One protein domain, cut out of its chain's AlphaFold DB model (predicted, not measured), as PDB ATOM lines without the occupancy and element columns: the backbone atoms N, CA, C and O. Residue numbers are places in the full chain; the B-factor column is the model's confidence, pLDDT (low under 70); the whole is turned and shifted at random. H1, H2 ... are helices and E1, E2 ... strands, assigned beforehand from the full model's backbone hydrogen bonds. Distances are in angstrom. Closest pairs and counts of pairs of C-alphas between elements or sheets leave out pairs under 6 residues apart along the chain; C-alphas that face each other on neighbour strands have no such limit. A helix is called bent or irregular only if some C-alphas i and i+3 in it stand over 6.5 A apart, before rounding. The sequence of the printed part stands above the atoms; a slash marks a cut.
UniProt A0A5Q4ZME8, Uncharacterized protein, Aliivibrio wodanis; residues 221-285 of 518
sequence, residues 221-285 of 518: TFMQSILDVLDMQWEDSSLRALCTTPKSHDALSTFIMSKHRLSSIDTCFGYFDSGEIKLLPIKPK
ATOM      1  N   THR A 221      -9.728  21.028 -53.487       91.00
ATOM      2  CA  THR A 221      -9.964  20.971 -52.033       91.00
ATOM      3  C   THR A 221      -9.189  19.852 -51.333       91.00
ATOM      4  O   THR A 221      -8.987  19.900 -50.111       91.00
ATOM      5  N   PHE A 222      -8.691  18.861 -52.086       93.06
ATOM      6  CA  PHE A 222      -7.954  17.728 -51.526       93.06
ATOM      7  C   PHE A 222      -6.705  18.186 -50.770       93.06
ATOM      8  O   PHE A 222      -6.485  17.801 -49.622       93.06
ATOM      9  N   MET A 223      -5.888  19.039 -51.397       92.75
ATOM     10  CA  MET A 223      -4.639  19.503 -50.788       92.75
ATOM     11  C   MET A 223      -4.891  20.307 -49.515       92.75
ATOM     12  O   MET A 223      -4.149  20.138 -48.549       92.75
ATOM     13  N   GLN A 224      -5.949  21.121 -49.482       92.06
ATOM     14  CA  GLN A 224      -6.311  21.871 -48.282       92.06
ATOM     15  C   GLN A 224      -6.630  20.927 -47.115       92.06
ATOM     16  O   GLN A 224      -6.064  21.084 -46.037       92.06
ATOM     17  N   SER A 225      -7.410  19.871 -47.372       93.50
ATOM     18  CA  SER A 225      -7.759  18.855 -46.368       93.50
ATOM     19  C   SER A 225      -6.518  18.188 -45.751       93.50
ATOM     20  O   SER A 225      -6.450  17.945 -44.548       93.50
ATOM     21  N   ILE A 226      -5.494  17.919 -46.571       94.94
ATOM     22  CA  ILE A 226      -4.223  17.349 -46.103       94.94
ATOM     23  C   ILE A 226      -3.431  18.343 -45.252       94.94
ATOM     24  O   ILE A 226      -2.811  17.953 -44.262       94.94
ATOM     25  N   LEU A 227      -3.395  19.612 -45.650       93.06
ATOM     26  CA  LEU A 227      -2.567  20.617 -44.988       93.06
ATOM     27  C   LEU A 227      -3.190  21.163 -43.708       93.06
ATOM     28  O   LEU A 227      -2.434  21.513 -42.804       93.06
ATOM     29  N   ASP A 228      -4.517  21.140 -43.580       91.94
ATOM     30  CA  ASP A 228      -5.210  21.459 -42.329       91.94
ATOM     31  C   ASP A 228      -4.755  20.522 -41.197       91.94
ATOM     32  O   ASP A 228      -4.475  20.968 -40.085       91.94
ATOM     33  N   VAL A 229      -4.560  19.230 -41.497       92.19
ATOM     34  CA  VAL A 229      -4.009  18.243 -40.546       92.19
ATOM     35  C   VAL A 229      -2.566  18.569 -40.143       92.19
ATOM     36  O   VAL A 229      -2.124  18.208 -39.052       92.19
ATOM     37  N   LEU A 230      -1.814  19.247 -41.012       91.56
ATOM     38  CA  LEU A 230      -0.419  19.617 -40.775       91.56
ATOM     39  C   LEU A 230      -0.232  21.027 -40.207       91.56
ATOM     40  O   LEU A 230       0.918  21.399 -39.957       91.56
ATOM     41  N   ASP A 231      -1.309  21.797 -40.023       92.31
ATOM     42  CA  ASP A 231      -1.256  23.231 -39.710       92.31
ATOM     43  C   ASP A 231      -0.396  24.011 -40.732       92.31
ATOM     44  O   ASP A 231       0.525  24.767 -40.406       92.31
ATOM     45  N   MET A 232      -0.646  23.746 -42.018       95.12
ATOM     46  CA  MET A 232       0.050  24.349 -43.156       95.12
ATOM     47  C   MET A 232      -0.949  24.934 -44.157       95.12
ATOM     48  O   MET A 232      -2.136  24.630 -44.132       95.12
ATOM     49  N   GLN A 233      -0.460  25.762 -45.080       93.81
ATOM     50  CA  GLN A 233      -1.273  26.310 -46.172       93.81
ATOM     51  C   GLN A 233      -0.663  25.951 -47.522       93.81
ATOM     52  O   GLN A 233       0.560  25.936 -47.658       93.81
ATOM     53  N   TRP A 234      -1.485  25.651 -48.525       93.25
ATOM     54  CA  TRP A 234      -0.985  25.381 -49.872       93.25
ATOM     55  C   TRP A 234      -0.812  26.687 -50.636       93.25
ATOM     56  O   TRP A 234      -1.633  27.592 -50.514       93.25
ATOM     57  N   GLU A 235       0.232  26.783 -51.455       92.25
ATOM     58  CA  GLU A 235       0.336  27.854 -52.438       92.25
ATOM     59  C   GLU A 235       0.442  27.282 -53.854       92.25
ATOM     60  O   GLU A 235       1.502  26.795 -54.265       92.25
ATOM     61  N   ASP A 236      -0.639  27.412 -54.625       87.69
ATOM     62  CA  ASP A 236      -0.751  26.863 -55.982       87.69
ATOM     63  C   ASP A 236       0.261  27.452 -56.962       87.69
ATOM     64  O   ASP A 236       0.823  26.735 -57.788       87.69
ATOM     65  N   SER A 237       0.578  28.746 -56.841       89.25
ATOM     66  CA  SER A 237       1.511  29.413 -57.757       89.25
ATOM     67  C   SER A 237       2.924  28.832 -57.719       89.25
ATOM     68  O   SER A 237       3.639  28.893 -58.719       89.25
ATOM     69  N   SER A 238       3.348  28.290 -56.571       90.06
ATOM     70  CA  SER A 238       4.666  27.663 -56.418       90.06
ATOM     71  C   SER A 238       4.614  26.159 -56.159       90.06
ATOM     72  O   SER A 238       5.678  25.535 -56.095       90.06
ATOM     73  N   LEU A 239       3.408  25.584 -56.050       92.38
ATOM     74  CA  LEU A 239       3.141  24.182 -55.726       92.38
ATOM     75  C   LEU A 239       3.896  23.723 -54.468       92.38
ATOM     76  O   LEU A 239       4.604  22.708 -54.472       92.38
ATOM     77  N   ARG A 240       3.810  24.527 -53.400       93.81
ATOM     78  CA  ARG A 240       4.533  24.323 -52.134       93.81
ATOM     79  C   ARG A 240       3.646  24.609 -50.932       93.81
ATOM     80  O   ARG A 240       2.859  25.549 -50.947       93.81
ATOM     81  N   ALA A 241       3.863  23.854 -49.860       95.38
ATOM     82  CA  ALA A 241       3.238  24.108 -48.570       95.38
ATOM     83  C   ALA A 241       3.987  25.213 -47.804       95.38
ATOM     84  O   ALA A 241       5.204  25.133 -47.602       95.38
ATOM     85  N   LEU A 242       3.254  26.233 -47.374       95.50
ATOM     86  CA  LEU A 242       3.668  27.261 -46.428       95.50
ATOM     87  C   LEU A 242       3.730  26.651 -45.030       95.50
ATOM     88  O   LEU A 242       2.722  26.165 -44.518       95.50
ATOM     89  N   CYS A 243       4.900  26.689 -44.398       95.06
ATOM     90  CA  CYS A 243       5.061  26.163 -43.049       95.06
ATOM     91  C   CYS A 243       6.006  27.001 -42.183       95.06
ATOM     92  O   CYS A 243       6.738  27.880 -42.655       95.06
ATOM     93  N   THR A 244       5.962  26.728 -40.879       94.50
ATOM     94  CA  THR A 244       6.940  27.223 -39.906       94.50
ATOM     95  C   THR A 244       8.295  26.542 -40.084       94.50
ATOM     96  O   THR A 244       8.445  25.603 -40.862       94.50
ATOM     97  N   THR A 245       9.297  26.984 -39.326       91.12
ATOM     98  CA  THR A 245      10.657  26.445 -39.391       91.12
ATOM     99  C   THR A 245      10.715  24.929 -39.159       91.12
ATOM    100  O   THR A 245      10.391  24.463 -38.062       91.12
ATOM    101  N   PRO A 246      11.091  24.128 -40.181       91.12
ATOM    102  CA  PRO A 246      11.081  22.683 -40.069       91.12
ATOM    103  C   PRO A 246      12.212  22.229 -39.150       91.12
ATOM    104  O   PRO A 246      13.353  22.662 -39.275       91.12
ATOM    105  N   LYS A 247      11.906  21.282 -38.259       85.38
ATOM    106  CA  LYS A 247      12.909  20.683 -37.361       85.38
ATOM    107  C   LYS A 247      13.925  19.814 -38.109       85.38
ATOM    108  O   LYS A 247      15.029  19.595 -37.624       85.38
ATOM    109  N   SER A 248      13.538  19.283 -39.270       86.50
ATOM    110  CA  SER A 248      14.412  18.442 -40.085       86.50
ATOM    111  C   SER A 248      15.448  19.287 -40.814       86.50
ATOM    112  O   SER A 248      15.126  20.120 -41.662       86.50
ATOM    113  N   HIS A 249      16.714  19.002 -40.536       81.19
ATOM    114  CA  HIS A 249      17.840  19.658 -41.183       81.19
ATOM    115  C   HIS A 249      17.894  19.445 -42.694       81.19
ATOM    116  O   HIS A 249      18.444  20.289 -43.399       81.19
ATOM    117  N   ASP A 250      17.393  18.323 -43.199       85.75
ATOM    118  CA  ASP A 250      17.407  18.045 -44.636       85.75
ATOM    119  C   ASP A 250      16.306  18.820 -45.350       85.75
ATOM    120  O   ASP A 250      16.505  19.284 -46.473       85.75
ATOM    121  N   ALA A 251      15.191  19.065 -44.661       91.25
ATOM    122  CA  ALA A 251      14.109  19.891 -45.170       91.25
ATOM    123  C   ALA A 251      14.534  21.360 -45.331       91.25
ATOM    124  O   ALA A 251      14.142  21.994 -46.304       91.25
ATOM    125  N   LEU A 252      15.401  21.881 -44.453       89.81
ATOM    126  CA  LEU A 252      15.955  23.241 -44.569       89.81
ATOM    127  C   LEU A 252      16.869  23.431 -45.788       89.81
ATOM    128  O   LEU A 252      16.910  24.518 -46.363       89.81
ATOM    129  N   SER A 253      17.622  22.396 -46.174       85.44
ATOM    130  CA  SER A 253      18.535  22.461 -47.324       85.44
ATOM    131  C   SER A 253      17.859  22.108 -48.646       85.44
ATOM    132  O   SER A 253      18.204  22.674 -49.678       85.44
ATOM    133  N   THR A 254      16.913  21.167 -48.629       91.19
ATOM    134  CA  THR A 254      16.252  20.662 -49.845       91.19
ATOM    135  C   THR A 254      14.899  21.309 -50.112       91.19
ATOM    136  O   THR A 254      14.372  21.175 -51.213       91.19
ATOM    137  N   PHE A 255      14.329  22.013 -49.128       95.25
ATOM    138  CA  PHE A 255      12.965  22.548 -49.170       95.25
ATOM    139  C   PHE A 255      11.915  21.460 -49.434       95.25
ATOM    140  O   PHE A 255      10.901  21.701 -50.098       95.25
ATOM    141  N   ILE A 256      12.185  20.246 -48.944       94.81
ATOM    142  CA  ILE A 256      11.343  19.061 -49.087       94.81
ATOM    143  C   ILE A 256      11.218  18.372 -47.726       94.81
ATOM    144  O   ILE A 256      12.213  18.017 -47.098       94.81
ATOM    145  N   MET A 257       9.988  18.122 -47.286       93.81
ATOM    146  CA  MET A 257       9.719  17.240 -46.156       93.81
ATOM    147  C   MET A 257       9.632  15.792 -46.652       93.81
ATOM    148  O   MET A 257       8.745  15.428 -47.426       93.81
ATOM    149  N   SER A 258      10.585  14.965 -46.221       91.88
ATOM    150  CA  SER A 258      10.843  13.644 -46.802       91.88
ATOM    151  C   SER A 258       9.697  12.659 -46.593       91.88
ATOM    152  O   SER A 258       9.268  12.014 -47.547       91.88
ATOM    153  N   LYS A 259       9.223  12.533 -45.348       93.44
ATOM    154  CA  LYS A 259       8.181  11.586 -44.949       93.44
ATOM    155  C   LYS A 259       7.402  12.112 -43.748       93.44
ATOM    156  O   LYS A 259       8.010  12.524 -42.763       93.44
ATOM    157  N   HIS A 260       6.078  12.032 -43.811       93.38
ATOM    158  CA  HIS A 260       5.184  12.341 -42.699       93.38
ATOM    159  C   HIS A 260       4.028  11.339 -42.658       93.38
ATOM    160  O   HIS A 260       3.494  10.981 -43.704       93.38
ATOM    161  N   ARG A 261       3.670  10.852 -41.466       95.06
ATOM    162  CA  ARG A 261       2.542   9.927 -41.287       95.06
ATOM    163  C   ARG A 261       1.290  10.720 -40.959       95.06
ATOM    164  O   ARG A 261       1.356  11.635 -40.150       95.06
ATOM    165  N   LEU A 262       0.179  10.326 -41.557       94.81
ATOM    166  CA  LEU A 262      -1.136  10.889 -41.307       94.81
ATOM    167  C   LEU A 262      -2.015   9.832 -40.634       94.81
ATOM    168  O   LEU A 262      -1.857   8.630 -40.871       94.81
ATOM    169  N   SER A 263      -2.957  10.287 -39.821       93.94
ATOM    170  CA  SER A 263      -3.981   9.459 -39.183       93.94
ATOM    171  C   SER A 263      -5.295  10.217 -39.176       93.94
ATOM    172  O   SER A 263      -5.272  11.409 -38.880       93.94
ATOM    173  N   SER A 264      -6.404   9.525 -39.442       92.56
ATOM    174  CA  SER A 264      -7.758  10.094 -39.383       92.56
ATOM    175  C   SER A 264      -7.916  11.358 -40.234       92.56
ATOM    176  O   SER A 264      -8.048  12.462 -39.713       92.56
ATOM    177  N   ILE A 265      -7.877  11.186 -41.554       94.31
ATOM    178  CA  ILE A 265      -7.947  12.285 -42.520       94.31
ATOM    179  C   ILE A 265      -9.314  12.273 -43.185       94.31
ATOM    180  O   ILE A 265      -9.681  11.270 -43.791       94.31
ATOM    181  N   ASP A 266     -10.040  13.381 -43.107       93.50
ATOM    182  CA  ASP A 266     -11.245  13.586 -43.907       93.50
ATOM    183  C   ASP A 266     -10.901  14.395 -45.159       93.50
ATOM    184  O   ASP A 266     -10.078  15.307 -45.099       93.50
ATOM    185  N   THR A 267     -11.464  14.022 -46.304       93.00
ATOM    186  CA  THR A 267     -11.149  14.625 -47.608       93.00
ATOM    187  C   THR A 267     -12.393  14.665 -48.491       93.00
ATOM    188  O   THR A 267     -13.391  14.010 -48.201       93.00
ATOM    189  N   CYS A 268     -12.312  15.336 -49.642       90.19
ATOM    190  CA  CYS A 268     -13.342  15.270 -50.688       90.19
ATOM    191  C   CYS A 268     -13.629  13.837 -51.191       90.19
ATOM    192  O   CYS A 268     -14.711  13.574 -51.706       90.19
ATOM    193  N   PHE A 269     -12.707  12.887 -50.986       90.38
ATOM    194  CA  PHE A 269     -12.874  11.464 -51.318       90.38
ATOM    195  C   PHE A 269     -13.349  10.615 -50.119       90.38
ATOM    196  O   PHE A 269     -13.342   9.376 -50.148       90.38
ATOM    197  N   GLY A 270     -13.761  11.281 -49.041       90.44
ATOM    198  CA  GLY A 270     -14.210  10.709 -47.780       90.44
ATOM    199  C   GLY A 270     -13.088  10.507 -46.761       90.44
ATOM    200  O   GLY A 270     -11.946  10.933 -46.948       90.44
ATOM    201  N   TYR A 271     -13.440   9.811 -45.682       92.81
ATOM    202  CA  TYR A 271     -12.574   9.572 -44.532       92.81
ATOM    203  C   TYR A 271     -11.539   8.468 -44.785       92.81
ATOM    204  O   TYR A 271     -11.862   7.449 -45.398       92.81
ATOM    205  N   PHE A 272     -10.321   8.639 -44.267       94.88
ATOM    206  CA  PHE A 272      -9.219   7.681 -44.315       94.88
ATOM    207  C   PHE A 272      -8.611   7.430 -42.932       94.88
ATOM    208  O   PHE A 272      -8.296   8.360 -42.187       94.88
ATOM    209  N   ASP A 273      -8.374   6.155 -42.616       94.31
ATOM    210  CA  ASP A 273      -7.843   5.723 -41.318       94.31
ATOM    211  C   ASP A 273      -6.382   6.149 -41.131       94.31
ATOM    212  O   ASP A 273      -5.957   6.554 -40.047       94.31
ATOM    213  N   SER A 274      -5.592   6.049 -42.201       96.00
ATOM    214  CA  SER A 274      -4.157   6.309 -42.162       96.00
ATOM    215  C   SER A 274      -3.630   6.802 -43.497       96.00
ATOM    216  O   SER A 274      -4.247   6.609 -44.543       96.00
ATOM    217  N   GLY A 275      -2.452   7.417 -43.470       96.38
ATOM    218  CA  GLY A 275      -1.766   7.794 -44.688       96.38
ATOM    219  C   GLY A 275      -0.306   8.159 -44.490       96.38
ATOM    220  O   GLY A 275       0.240   8.170 -43.385       96.38
ATOM    221  N   GLU A 276       0.342   8.467 -45.599       97.12
ATOM    222  CA  GLU A 276       1.719   8.916 -45.646       97.12
ATOM    223  C   GLU A 276       1.885   9.973 -46.732       97.12
ATOM    224  O   GLU A 276       1.424   9.803 -47.857       97.12
ATOM    225  N   ILE A 277       2.616  11.033 -46.405       96.12
ATOM    226  CA  ILE A 277       3.110  12.010 -47.367       96.12
ATOM    227  C   ILE A 277       4.599  11.775 -47.559       96.12
ATOM    228  O   ILE A 277       5.354  11.684 -46.588       96.12
ATOM    229  N   LYS A 278       5.030  11.734 -48.815       95.75
ATOM    230  CA  LYS A 278       6.424  11.655 -49.231       95.75
ATOM    231  C   LYS A 278       6.785  12.839 -50.111       95.75
ATOM    232  O   LYS A 278       6.063  13.188 -51.050       95.75
ATOM    233  N   LEU A 279       7.968  13.386 -49.850       94.81
ATOM    234  CA  LEU A 279       8.572  14.451 -50.647       94.81
ATOM    235  C   LEU A 279       7.637  15.665 -50.808       94.81
ATOM    236  O   LEU A 279       7.414  16.118 -51.934       94.81
ATOM    237  N   LEU A 280       7.065  16.161 -49.704       95.00
ATOM    238  CA  LEU A 280       6.226  17.365 -49.711       95.00
ATOM    239  C   LEU A 280       7.113  18.595 -49.944       95.00
ATOM    240  O   LEU A 280       7.970  18.875 -49.101       95.00
ATOM    241  N   PRO A 281       6.940  19.341 -51.045       94.81
ATOM    242  CA  PRO A 281       7.652  20.592 -51.251       94.81
ATOM    243  C   PRO A 281       7.161  21.627 -50.240       94.81
ATOM    244  O   PRO A 281       5.964  21.879 -50.139       94.81
ATOM    245  N   ILE A 282       8.087  22.241 -49.510       96.00
ATOM    246  CA  ILE A 282       7.775  23.233 -48.478       96.00
ATOM    247  C   ILE A 282       8.442  24.573 -48.787       96.00
ATOM    248  O   ILE A 282       9.405  24.645 -49.563       96.00
ATOM    249  N   LYS A 283       7.931  25.640 -48.176       96.06
ATOM    250  CA  LYS A 283       8.570  26.955 -48.124       96.06
ATOM    251  C   LYS A 283       8.134  27.734 -46.871       96.06
ATOM    252  O   LYS A 283       7.099  27.408 -46.292       96.06
ATOM    253  N   PRO A 284       8.894  28.761 -46.449       96.88
ATOM    254  CA  PRO A 284       8.499  29.600 -45.321       96.88
ATOM    255  C   PRO A 284       7.130  30.237 -45.552       96.88
ATOM    256  O   PRO A 284       6.846  30.646 -46.677       96.88
ATOM    257  N   LYS A 285       6.318  30.363 -44.500       95.06
ATOM    258  CA  LYS A 285       5.009  31.038 -44.569       95.06
ATOM    259  C   LYS A 285       5.088  32.559 -44.748       95.06
ATOM    260  O   LYS A 285       4.197  33.158 -45.334       95.06
TER     261      LYS A 285
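What this domain is: This is residues 221 to 285 of the 518 residues of an uncharacterized protein of Aliivibrio wodanis (UniProt A0A5Q4ZME8). A long bent hairpin, E3 and E4, joins a short hairpin, E1 and E2, in one strongly twisted sheet that curls round the helix H1. The short helix H2 sits beside the strands, where E3 begins. The 65 printed residues have two named helices and four named strands, in the order H1 E1 E2 H2 E3 E4; the mixed sheet runs E1 E2 E4 E3. The class is mixed, helices and strands; the whole is compact, with a radius of gyration of the C-alphas of 11.8 A and spans of 34 by 24 by 16 A.

How they stand to each other: Start at the hairpin of E3, residues 256 to 265, and E4, residues 272 to 284, antiparallel at 147 degrees; N 260 and O 277 are 2.9 A apart, within hydrogen-bond range. E3 bends by 65 degrees at residue 259, E4 by 73 degrees at residue 279. The pairing of E4 is staggered: its residues 272 to 281 pair with E3, and 282 to 284 with E2, residues 240 to 243. E2 and E4 are parallel, with N 283 and O 241 2.8 A apart. E1, residues 233 to 235, forms an antiparallel hairpin with E2, with N 242 and O 233 2.7 A apart. H1, residues 221 to 229, is on the sheet; its closest C-alphas to E1 are Leu 227 and Gln 233, 6.0 A. H2, residues 249 to 254, is on the sheet at a height of 4.8 A, over none of the strands; its closest C-alphas to E3 are Ala 251 and Met 257, 5.2 A. H1 and H2 are apart. O i to N i+4 pairs within range number 4 of 5 in H1 and 1 of 2 in H2.

Where its parts are: Find C-alpha 221 at (-9.964, 20.971, -52.033); from there H1 runs 13.2 A. E3 spans 21.5 A from C-alpha 256 at (11.343, 19.061, -49.087), and E4 spans 28.2 A to C-alpha 284 at (8.499, 29.600, -45.321).

The domain as a whole: The C-alphas farthest apart are Ser 253 and Gly 270, 34.8 A. The printed part has no cut, no link is long, and no printed residue is under 70 in pLDDT.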